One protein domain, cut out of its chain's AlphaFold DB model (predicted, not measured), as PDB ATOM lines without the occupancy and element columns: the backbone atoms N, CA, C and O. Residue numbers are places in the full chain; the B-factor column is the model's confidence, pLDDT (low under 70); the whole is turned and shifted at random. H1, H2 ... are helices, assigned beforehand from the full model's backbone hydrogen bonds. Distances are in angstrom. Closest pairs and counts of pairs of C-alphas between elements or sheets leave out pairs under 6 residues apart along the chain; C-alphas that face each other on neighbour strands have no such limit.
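AT A GLANCE: This is residues 564 to 616 of the 617 residues of an uncharacterized protein of Epulopiscium sp. SCG-C07WGA-EpuloA2 (UniProt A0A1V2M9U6). Two helices, the short H1 and the long H3, cross near their middles as a steep X, and a third, H2, stands nearly square to both without clearly touching either. A long loop, residues 590 to 600, swings from H2 to the start of H3. The printed part has 53 residues, 34 of them in three named helices in the order H1, H2, H3, with no named strand; its class is all helix, and it is compact, with a radius of gyration of the C-alphas of 10.2 A and spans of 30 by 20 by 17 A.

IN THESE COORDINATES: Find C-alpha 564 at (37.990, -20.276, -0.289); H1 runs from there to residue 572, 11.9 A. H2 takes residues 580 to 589, 14.2 A. H3, residues 601 to 615, runs 21.3 A to C-alpha 615 at (23.685, -10.941, -5.731).

HOW THE PARTS SIT: H1 and H3 touch, the C-alphas of Ala 568 and Ile 608 closest at 4.8 A, with a steep tilt of 53 degrees, the same way. H2 is close to but not clearly touching H1, C-alphas 571 and 583 closest at 7.1 A, and H3, C-alphas 580 and 601 closest at 7.5 A; it is about perpendicular to both, at 82 and 81 degrees. In H1, H2 and H3 every O i to N i+4 pair is within hydrogen-bond range.

THE WHOLE: The C-alphas of Ser 594 and Gly 616 are farthest apart, 30.7 A. The printed part has no cut; the link from H2 to H3 is long, and no printed residue is under 70 in pLDDT.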
ATOM      1  N   ILE A 564      39.394 -19.854  -0.222       94.62
ATOM      2  CA  ILE A 564      37.990 -20.276  -0.289       94.62
ATOM      3  C   ILE A 564      37.048 -19.109  -0.619       94.62
ATOM      4  O   ILE A 564      36.078 -19.322  -1.341       94.62
ATOM      5  N   ASP A 565      37.323 -17.895  -0.130       94.88
ATOM      6  CA  ASP A 565      36.507 -16.714  -0.446       94.88
ATOM      7  C   ASP A 565      36.676 -16.305  -1.909       94.88
ATOM      8  O   ASP A 565      35.684 -16.019  -2.575       94.88
ATOM      9  N   LEU A 566      37.912 -16.359  -2.420       96.38
ATOM     10  CA  LEU A 566      38.210 -16.123  -3.830       96.38
ATOM     11  C   LEU A 566      37.424 -17.090  -4.718       96.38
ATOM     12  O   LEU A 566      36.692 -16.655  -5.602       96.38
ATOM     13  N   ILE A 567      37.538 -18.397  -4.468       95.88
ATOM     14  CA  ILE A 567      36.855 -19.406  -5.285       95.88
ATOM     15  C   ILE A 567      35.335 -19.283  -5.164       95.88
ATOM     16  O   ILE A 567      34.628 -19.419  -6.163       95.88
ATOM     17  N   ALA A 568      34.817 -18.995  -3.968       94.94
ATOM     18  CA  ALA A 568      33.388 -18.786  -3.782       94.94
ATOM     19  C   ALA A 568      32.876 -17.585  -4.591       94.94
ATOM     20  O   ALA A 568      31.829 -17.702  -5.227       94.94
ATOM     21  N   ASP A 569      33.606 -16.465  -4.606       95.19
ATOM     22  CA  ASP A 569      33.222 -15.277  -5.372       95.19
ATOM     23  C   ASP A 569      33.332 -15.501  -6.887       95.19
ATOM     24  O   ASP A 569      32.373 -15.234  -7.616       95.19
ATOM     25  N   VAL A 570      34.437 -16.101  -7.340       94.69
ATOM     26  CA  VAL A 570      34.676 -16.502  -8.737       94.69
ATOM     27  C   VAL A 570      33.527 -17.362  -9.270       94.69
ATOM     28  O   VAL A 570      32.978 -17.094 -10.341       94.69
ATOM     29  N   VAL A 571      33.121 -18.386  -8.515       94.31
ATOM     30  CA  VAL A 571      32.042 -19.298  -8.926       94.31
ATOM     31  C   VAL A 571      30.670 -18.635  -8.790       94.31
ATOM     32  O   VAL A 571      29.806 -18.846  -9.645       94.31
ATOM     33  N   ALA A 572      30.446 -17.809  -7.766       93.00
ATOM     34  CA  ALA A 572      29.186 -17.086  -7.602       93.00
ATOM     35  C   ALA A 572      28.924 -16.099  -8.752       93.00
ATOM     36  O   ALA A 572      27.773 -15.965  -9.156       93.00
ATOM     37  N   ASN A 573      29.973 -15.478  -9.305       90.06
ATOM     38  CA  ASN A 573      29.893 -14.605 -10.487       90.06
ATOM     39  C   ASN A 573      29.777 -15.377 -11.813       90.06
ATOM     40  O   ASN A 573      29.552 -14.778 -12.865       90.06
ATOM     41  N   SER A 574      29.928 -16.702 -11.784       87.88
ATOM     42  CA  SER A 574      29.730 -17.568 -12.945       87.88
ATOM     43  C   SER A 574      28.289 -18.093 -13.008       87.88
ATOM     44  O   SER A 574      27.644 -18.300 -11.978       87.88
ATOM     45  N   LYS A 575      27.805 -18.408 -14.216       83.75
ATOM     46  CA  LYS A 575      26.505 -19.072 -14.444       83.75
ATOM     47  C   LYS A 575      26.560 -20.602 -14.276       83.75
ATOM     48  O   LYS A 575      25.739 -21.306 -14.847       83.75
ATOM     49  N   LEU A 576      27.558 -21.125 -13.564       89.75
ATOM     50  CA  LEU A 576      27.773 -22.568 -13.436       89.75
ATOM     51  C   LEU A 576      26.806 -23.208 -12.441       89.75
ATOM     52  O   LEU A 576      26.427 -22.592 -11.442       89.75
ATOM     53  N   ASP A 577      26.483 -24.475 -12.651       88.06
ATOM     54  CA  ASP A 577      25.762 -25.257 -11.655       88.06
ATOM     55  C   ASP A 577      26.625 -25.494 -10.407       88.06
ATOM     56  O   ASP A 577      27.853 -25.605 -10.473       88.06
ATOM     57  N   ILE A 578      25.985 -25.545  -9.232       88.62
ATOM     58  CA  ILE A 578      26.673 -25.775  -7.947       88.62
ATOM     59  C   ILE A 578      26.894 -27.281  -7.740       88.62
ATOM     60  O   ILE A 578      26.492 -27.871  -6.730       88.62
ATOM     61  N   ASP A 579      27.531 -27.915  -8.720       91.19
ATOM     62  CA  ASP A 579      27.975 -29.298  -8.656       91.19
ATOM     63  C   ASP A 579      29.504 -29.379  -8.557       91.19
ATOM     64  O   ASP A 579      30.251 -28.488  -8.967       91.19
ATOM     65  N   LYS A 580      29.983 -30.464  -7.947       92.12
ATOM     66  CA  LYS A 580      31.399 -30.604  -7.608       92.12
ATOM     67  C   LYS A 580      32.295 -30.670  -8.840       92.12
ATOM     68  O   LYS A 580      33.356 -30.057  -8.838       92.12
ATOM     69  N   ASN A 581      31.895 -31.404  -9.871       92.75
ATOM     70  CA  ASN A 581      32.770 -31.661 -11.008       92.75
ATOM     71  C   ASN A 581      32.861 -30.438 -11.922       92.75
ATOM     72  O   ASN A 581      33.965 -30.077 -12.324       92.75
ATOM     73  N   THR A 582      31.744 -29.760 -12.181       93.38
ATOM     74  CA  THR A 582      31.713 -28.528 -12.979       93.38
ATOM     75  C   THR A 582      32.538 -27.431 -12.329       93.38
ATOM     76  O   THR A 582      33.368 -26.820 -12.999       93.38
ATOM     77  N   ILE A 583      32.385 -27.225 -11.014       94.38
ATOM     78  CA  ILE A 583      33.172 -26.225 -10.284       94.38
ATOM     79  C   ILE A 583      34.664 -26.561 -10.345       94.38
ATOM     80  O   ILE A 583      35.460 -25.688 -10.679       94.38
ATOM     81  N   LEU A 584      35.051 -27.807 -10.047       94.19
ATOM     82  CA  LEU A 584      36.461 -28.211 -10.036       94.19
ATOM     83  C   LEU A 584      37.108 -28.117 -11.422       94.19
ATOM     84  O   LEU A 584      38.250 -27.676 -11.517       94.19
ATOM     85  N   ASN A 585      36.389 -28.490 -12.484       93.94
ATOM     86  CA  ASN A 585      36.865 -28.324 -13.856       93.94
ATOM     87  C   ASN A 585      37.059 -26.846 -14.185       93.94
ATOM     88  O   ASN A 585      38.150 -26.455 -14.584       93.94
ATOM     89  N   PHE A 586      36.055 -26.014 -13.907       94.62
ATOM     90  CA  PHE A 586      36.128 -24.585 -14.176       94.62
ATOM     91  C   PHE A 586      37.313 -23.901 -13.486       94.62
ATOM     92  O   PHE A 586      38.033 -23.133 -14.120       94.62
ATOM     93  N   ILE A 587      37.546 -24.175 -12.198       94.69
ATOM     94  CA  ILE A 587      38.642 -23.520 -11.469       94.69
ATOM     95  C   ILE A 587      40.025 -24.031 -11.890       94.69
ATOM     96  O   ILE A 587      40.986 -23.264 -11.833       94.69
ATOM     97  N   CYS A 588      40.130 -25.284 -12.345       93.62
ATOM     98  CA  CYS A 588      41.344 -25.795 -12.983       93.62
ATOM     99  C   CYS A 588      41.587 -25.109 -14.334       93.62
ATOM    100  O   CYS A 588      42.676 -24.582 -14.559       93.62
ATOM    101  N   ASP A 589      40.565 -25.046 -15.189       93.62
ATOM    102  CA  ASP A 589      40.648 -24.454 -16.529       93.62
ATOM    103  C   ASP A 589      40.991 -22.958 -16.472       93.62
ATOM    104  O   ASP A 589      41.722 -22.445 -17.317       93.62
ATOM    105  N   LYS A 590      40.511 -22.252 -15.440       93.94
ATOM    106  CA  LYS A 590      40.821 -20.836 -15.184       93.94
ATOM    107  C   LYS A 590      42.147 -20.586 -14.458       93.94
ATOM    108  O   LYS A 590      42.503 -19.431 -14.229       93.94
ATOM    109  N   GLY A 591      42.889 -21.630 -14.093       93.69
ATOM    110  CA  GLY A 591      44.214 -21.480 -13.490       93.69
ATOM    111  C   GLY A 591      44.226 -21.157 -11.994       93.69
ATOM    112  O   GLY A 591      45.257 -20.732 -11.477       93.69
ATOM    113  N   TYR A 592      43.131 -21.384 -11.265       95.12
ATOM    114  CA  TYR A 592      43.103 -21.158  -9.816       95.12
ATOM    115  C   TYR A 592      43.660 -22.334  -8.993       95.12
ATOM    116  O   TYR A 592      43.934 -22.162  -7.804       95.12
ATOM    117  N   GLN A 593      43.810 -23.524  -9.585       92.62
ATOM    118  CA  GLN A 593      44.480 -24.694  -8.990       92.62
ATOM    119  C   GLN A 593      44.882 -25.730 -10.051       92.62
ATOM    120  O   GLN A 593      44.306 -25.771 -11.135       92.62
ATOM    121  N   SER A 594      45.825 -26.612  -9.709       86.06
ATOM    122  CA  SER A 594      46.287 -27.707 -10.576       86.06
ATOM    123  C   SER A 594      45.364 -28.930 -10.582       86.06
ATOM    124  O   SER A 594      45.118 -29.522 -11.628       86.06
ATOM    125  N   GLY A 595      44.884 -29.346  -9.406       83.56
ATOM    126  CA  GLY A 595      44.217 -30.633  -9.202       83.56
ATOM    127  C   GLY A 595      42.710 -30.527  -8.996       83.56
ATOM    128  O   GLY A 595      42.214 -29.562  -8.428       83.56
ATOM    129  N   ARG A 596      41.968 -31.576  -9.370       85.12
ATOM    130  CA  ARG A 596      40.507 -31.685  -9.172       85.12
ATOM    131  C   ARG A 596      40.142 -32.257  -7.796       85.12
ATOM    132  O   ARG A 596      39.268 -33.112  -7.672       85.12
ATOM    133  N   SER A 597      40.837 -31.819  -6.752       84.12
ATOM    134  CA  SER A 597      40.617 -32.272  -5.376       84.12
ATOM    135  C   SER A 597      40.307 -31.091  -4.472       84.12
ATOM    136  O   SER A 597      41.012 -30.090  -4.506       84.12
ATOM    137  N   TRP A 598      39.288 -31.230  -3.628       88.31
ATOM    138  CA  TRP A 598      38.917 -30.216  -2.647       88.31
ATOM    139  C   TRP A 598      38.429 -30.889  -1.370       88.31
ATOM    140  O   TRP A 598      37.511 -31.717  -1.409       88.31
ATOM    141  N   THR A 599      39.033 -30.535  -0.239       87.06
ATOM    142  CA  THR A 599      38.628 -31.006   1.088       87.06
ATOM    143  C   THR A 599      37.499 -30.132   1.625       87.06
ATOM    144  O   THR A 599      37.521 -28.912   1.500       87.06
ATOM    145  N   ASN A 600      36.476 -30.751   2.217       87.19
ATOM    146  CA  ASN A 600      35.311 -30.038   2.752       87.19
ATOM    147  C   ASN A 600      34.562 -29.173   1.706       87.19
ATOM    148  O   ASN A 600      34.315 -27.981   1.894       87.19
ATOM    149  N   PHE A 601      34.193 -29.787   0.576       91.12
ATOM    150  CA  PHE A 601      33.506 -29.108  -0.533       91.12
ATOM    151  C   PHE A 601      32.138 -28.510  -0.146       91.12
ATOM    152  O   PHE A 601      31.713 -27.515  -0.727       91.12
ATOM    153  N   GLU A 602      31.462 -29.067   0.863       91.38
ATOM    154  CA  GLU A 602      30.178 -28.540   1.350       91.38
ATOM    155  C   GLU A 602      30.301 -27.119   1.919       91.38
ATOM    156  O   GLU A 602      29.428 -26.281   1.689       91.38
ATOM    157  N   ASN A 603      31.422 -26.794   2.574       93.00
ATOM    158  CA  ASN A 603      31.688 -25.430   3.032       93.00
ATOM    159  C   ASN A 603      31.762 -24.443   1.850       93.00
ATOM    160  O   ASN A 603      31.141 -23.378   1.876       93.00
ATOM    161  N   LEU A 604      32.456 -24.830   0.773       93.94
ATOM    162  CA  LEU A 604      32.543 -24.019  -0.442       93.94
ATOM    163  C   LEU A 604      31.157 -23.815  -1.077       93.94
ATOM    164  O   LEU A 604      30.789 -22.678  -1.375       93.94
ATOM    165  N   LYS A 605      30.353 -24.880  -1.222       93.50
ATOM    166  CA  LYS A 605      28.982 -24.781  -1.761       93.50
ATOM    167  C   LYS A 605      28.117 -23.794  -0.977       93.50
ATOM    168  O   LYS A 605      27.415 -22.982  -1.581       93.50
ATOM    169  N   ASN A 606      28.160 -23.857   0.353       93.12
ATOM    170  CA  ASN A 606      27.368 -22.973   1.205       93.12
ATOM    171  C   ASN A 606      27.771 -21.507   1.023       93.12
ATOM    172  O   ASN A 606      26.894 -20.655   0.872       93.12
ATOM    173  N   LYS A 607      29.075 -21.210   0.940       93.81
ATOM    174  CA  LYS A 607      29.557 -19.852   0.637       93.81
ATOM    175  C   LYS A 607      29.097 -19.364  -0.738       93.81
ATOM    176  O   LYS A 607      28.606 -18.242  -0.835       93.81
ATOM    177  N   ILE A 608      29.179 -20.206  -1.772       94.19
ATOM    178  CA  ILE A 608      28.708 -19.862  -3.126       94.19
ATOM    179  C   ILE A 608      27.214 -19.510  -3.107       94.19
ATOM    180  O   ILE A 608      26.826 -18.470  -3.634       94.19
ATOM    181  N   ARG A 609      26.375 -20.337  -2.468       92.38
ATOM    182  CA  ARG A 609      24.924 -20.093  -2.359       92.38
ATOM    183  C   ARG A 609      24.613 -18.775  -1.658       92.38
ATOM    184  O   ARG A 609      23.803 -17.999  -2.147       92.38
ATOM    185  N   LEU A 610      25.283 -18.502  -0.538       92.19
ATOM    186  CA  LEU A 610      25.109 -17.248   0.195       92.19
ATOM    187  C   LEU A 610      25.477 -16.031  -0.664       92.19
ATOM    188  O   LEU A 610      24.767 -15.028  -0.629       92.19
ATOM    189  N   LEU A 611      26.557 -16.116  -1.446       92.38
ATOM    190  CA  LEU A 611      26.972 -15.042  -2.348       92.38
ATOM    191  C   LEU A 611      26.002 -14.858  -3.522       92.38
ATOM    192  O   LEU A 611      25.671 -13.717  -3.835       92.38
ATOM    193  N   ARG A 612      25.499 -15.942  -4.128       92.19
ATOM    194  CA  ARG A 612      24.480 -15.872  -5.195       92.19
ATOM    195  C   ARG A 612      23.181 -15.240  -4.710       92.19
ATOM    196  O   ARG A 612      22.731 -14.272  -5.314       92.19
ATOM    197  N   ASN A 613      22.687 -15.667  -3.548       88.38
ATOM    198  CA  ASN A 613      21.489 -15.093  -2.933       88.38
ATOM    199  C   ASN A 613      21.639 -13.585  -2.675       88.38
ATOM    200  O   ASN A 613      20.712 -12.821  -2.920       88.38
ATOM    201  N   ARG A 614      22.812 -13.138  -2.203       86.50
ATOM    202  CA  ARG A 614      23.096 -11.704  -1.995       86.50
ATOM    203  C   ARG A 614      23.147 -10.909  -3.300       86.50
ATOM    204  O   ARG A 614      22.850  -9.721  -3.284       86.50
ATOM    205  N   LYS A 615      23.543 -11.549  -4.401       82.50
ATOM    206  CA  LYS A 615      23.685 -10.941  -5.731       82.50
ATOM    207  C   LYS A 615      22.422 -11.071  -6.600       82.50
ATOM    208  O   LYS A 615      22.387 -10.489  -7.677       82.50
ATOM    209  N   GLY A 616      21.393 -11.787  -6.134       72.81
ATOM    210  CA  GLY A 616      20.132 -11.987  -6.855       72.81
ATOM    211  C   GLY A 616      20.178 -13.064  -7.949       72.81
ATOM    212  O   GLY A 616      19.395 -12.977  -8.892       72.81
TER     213      GLY A 616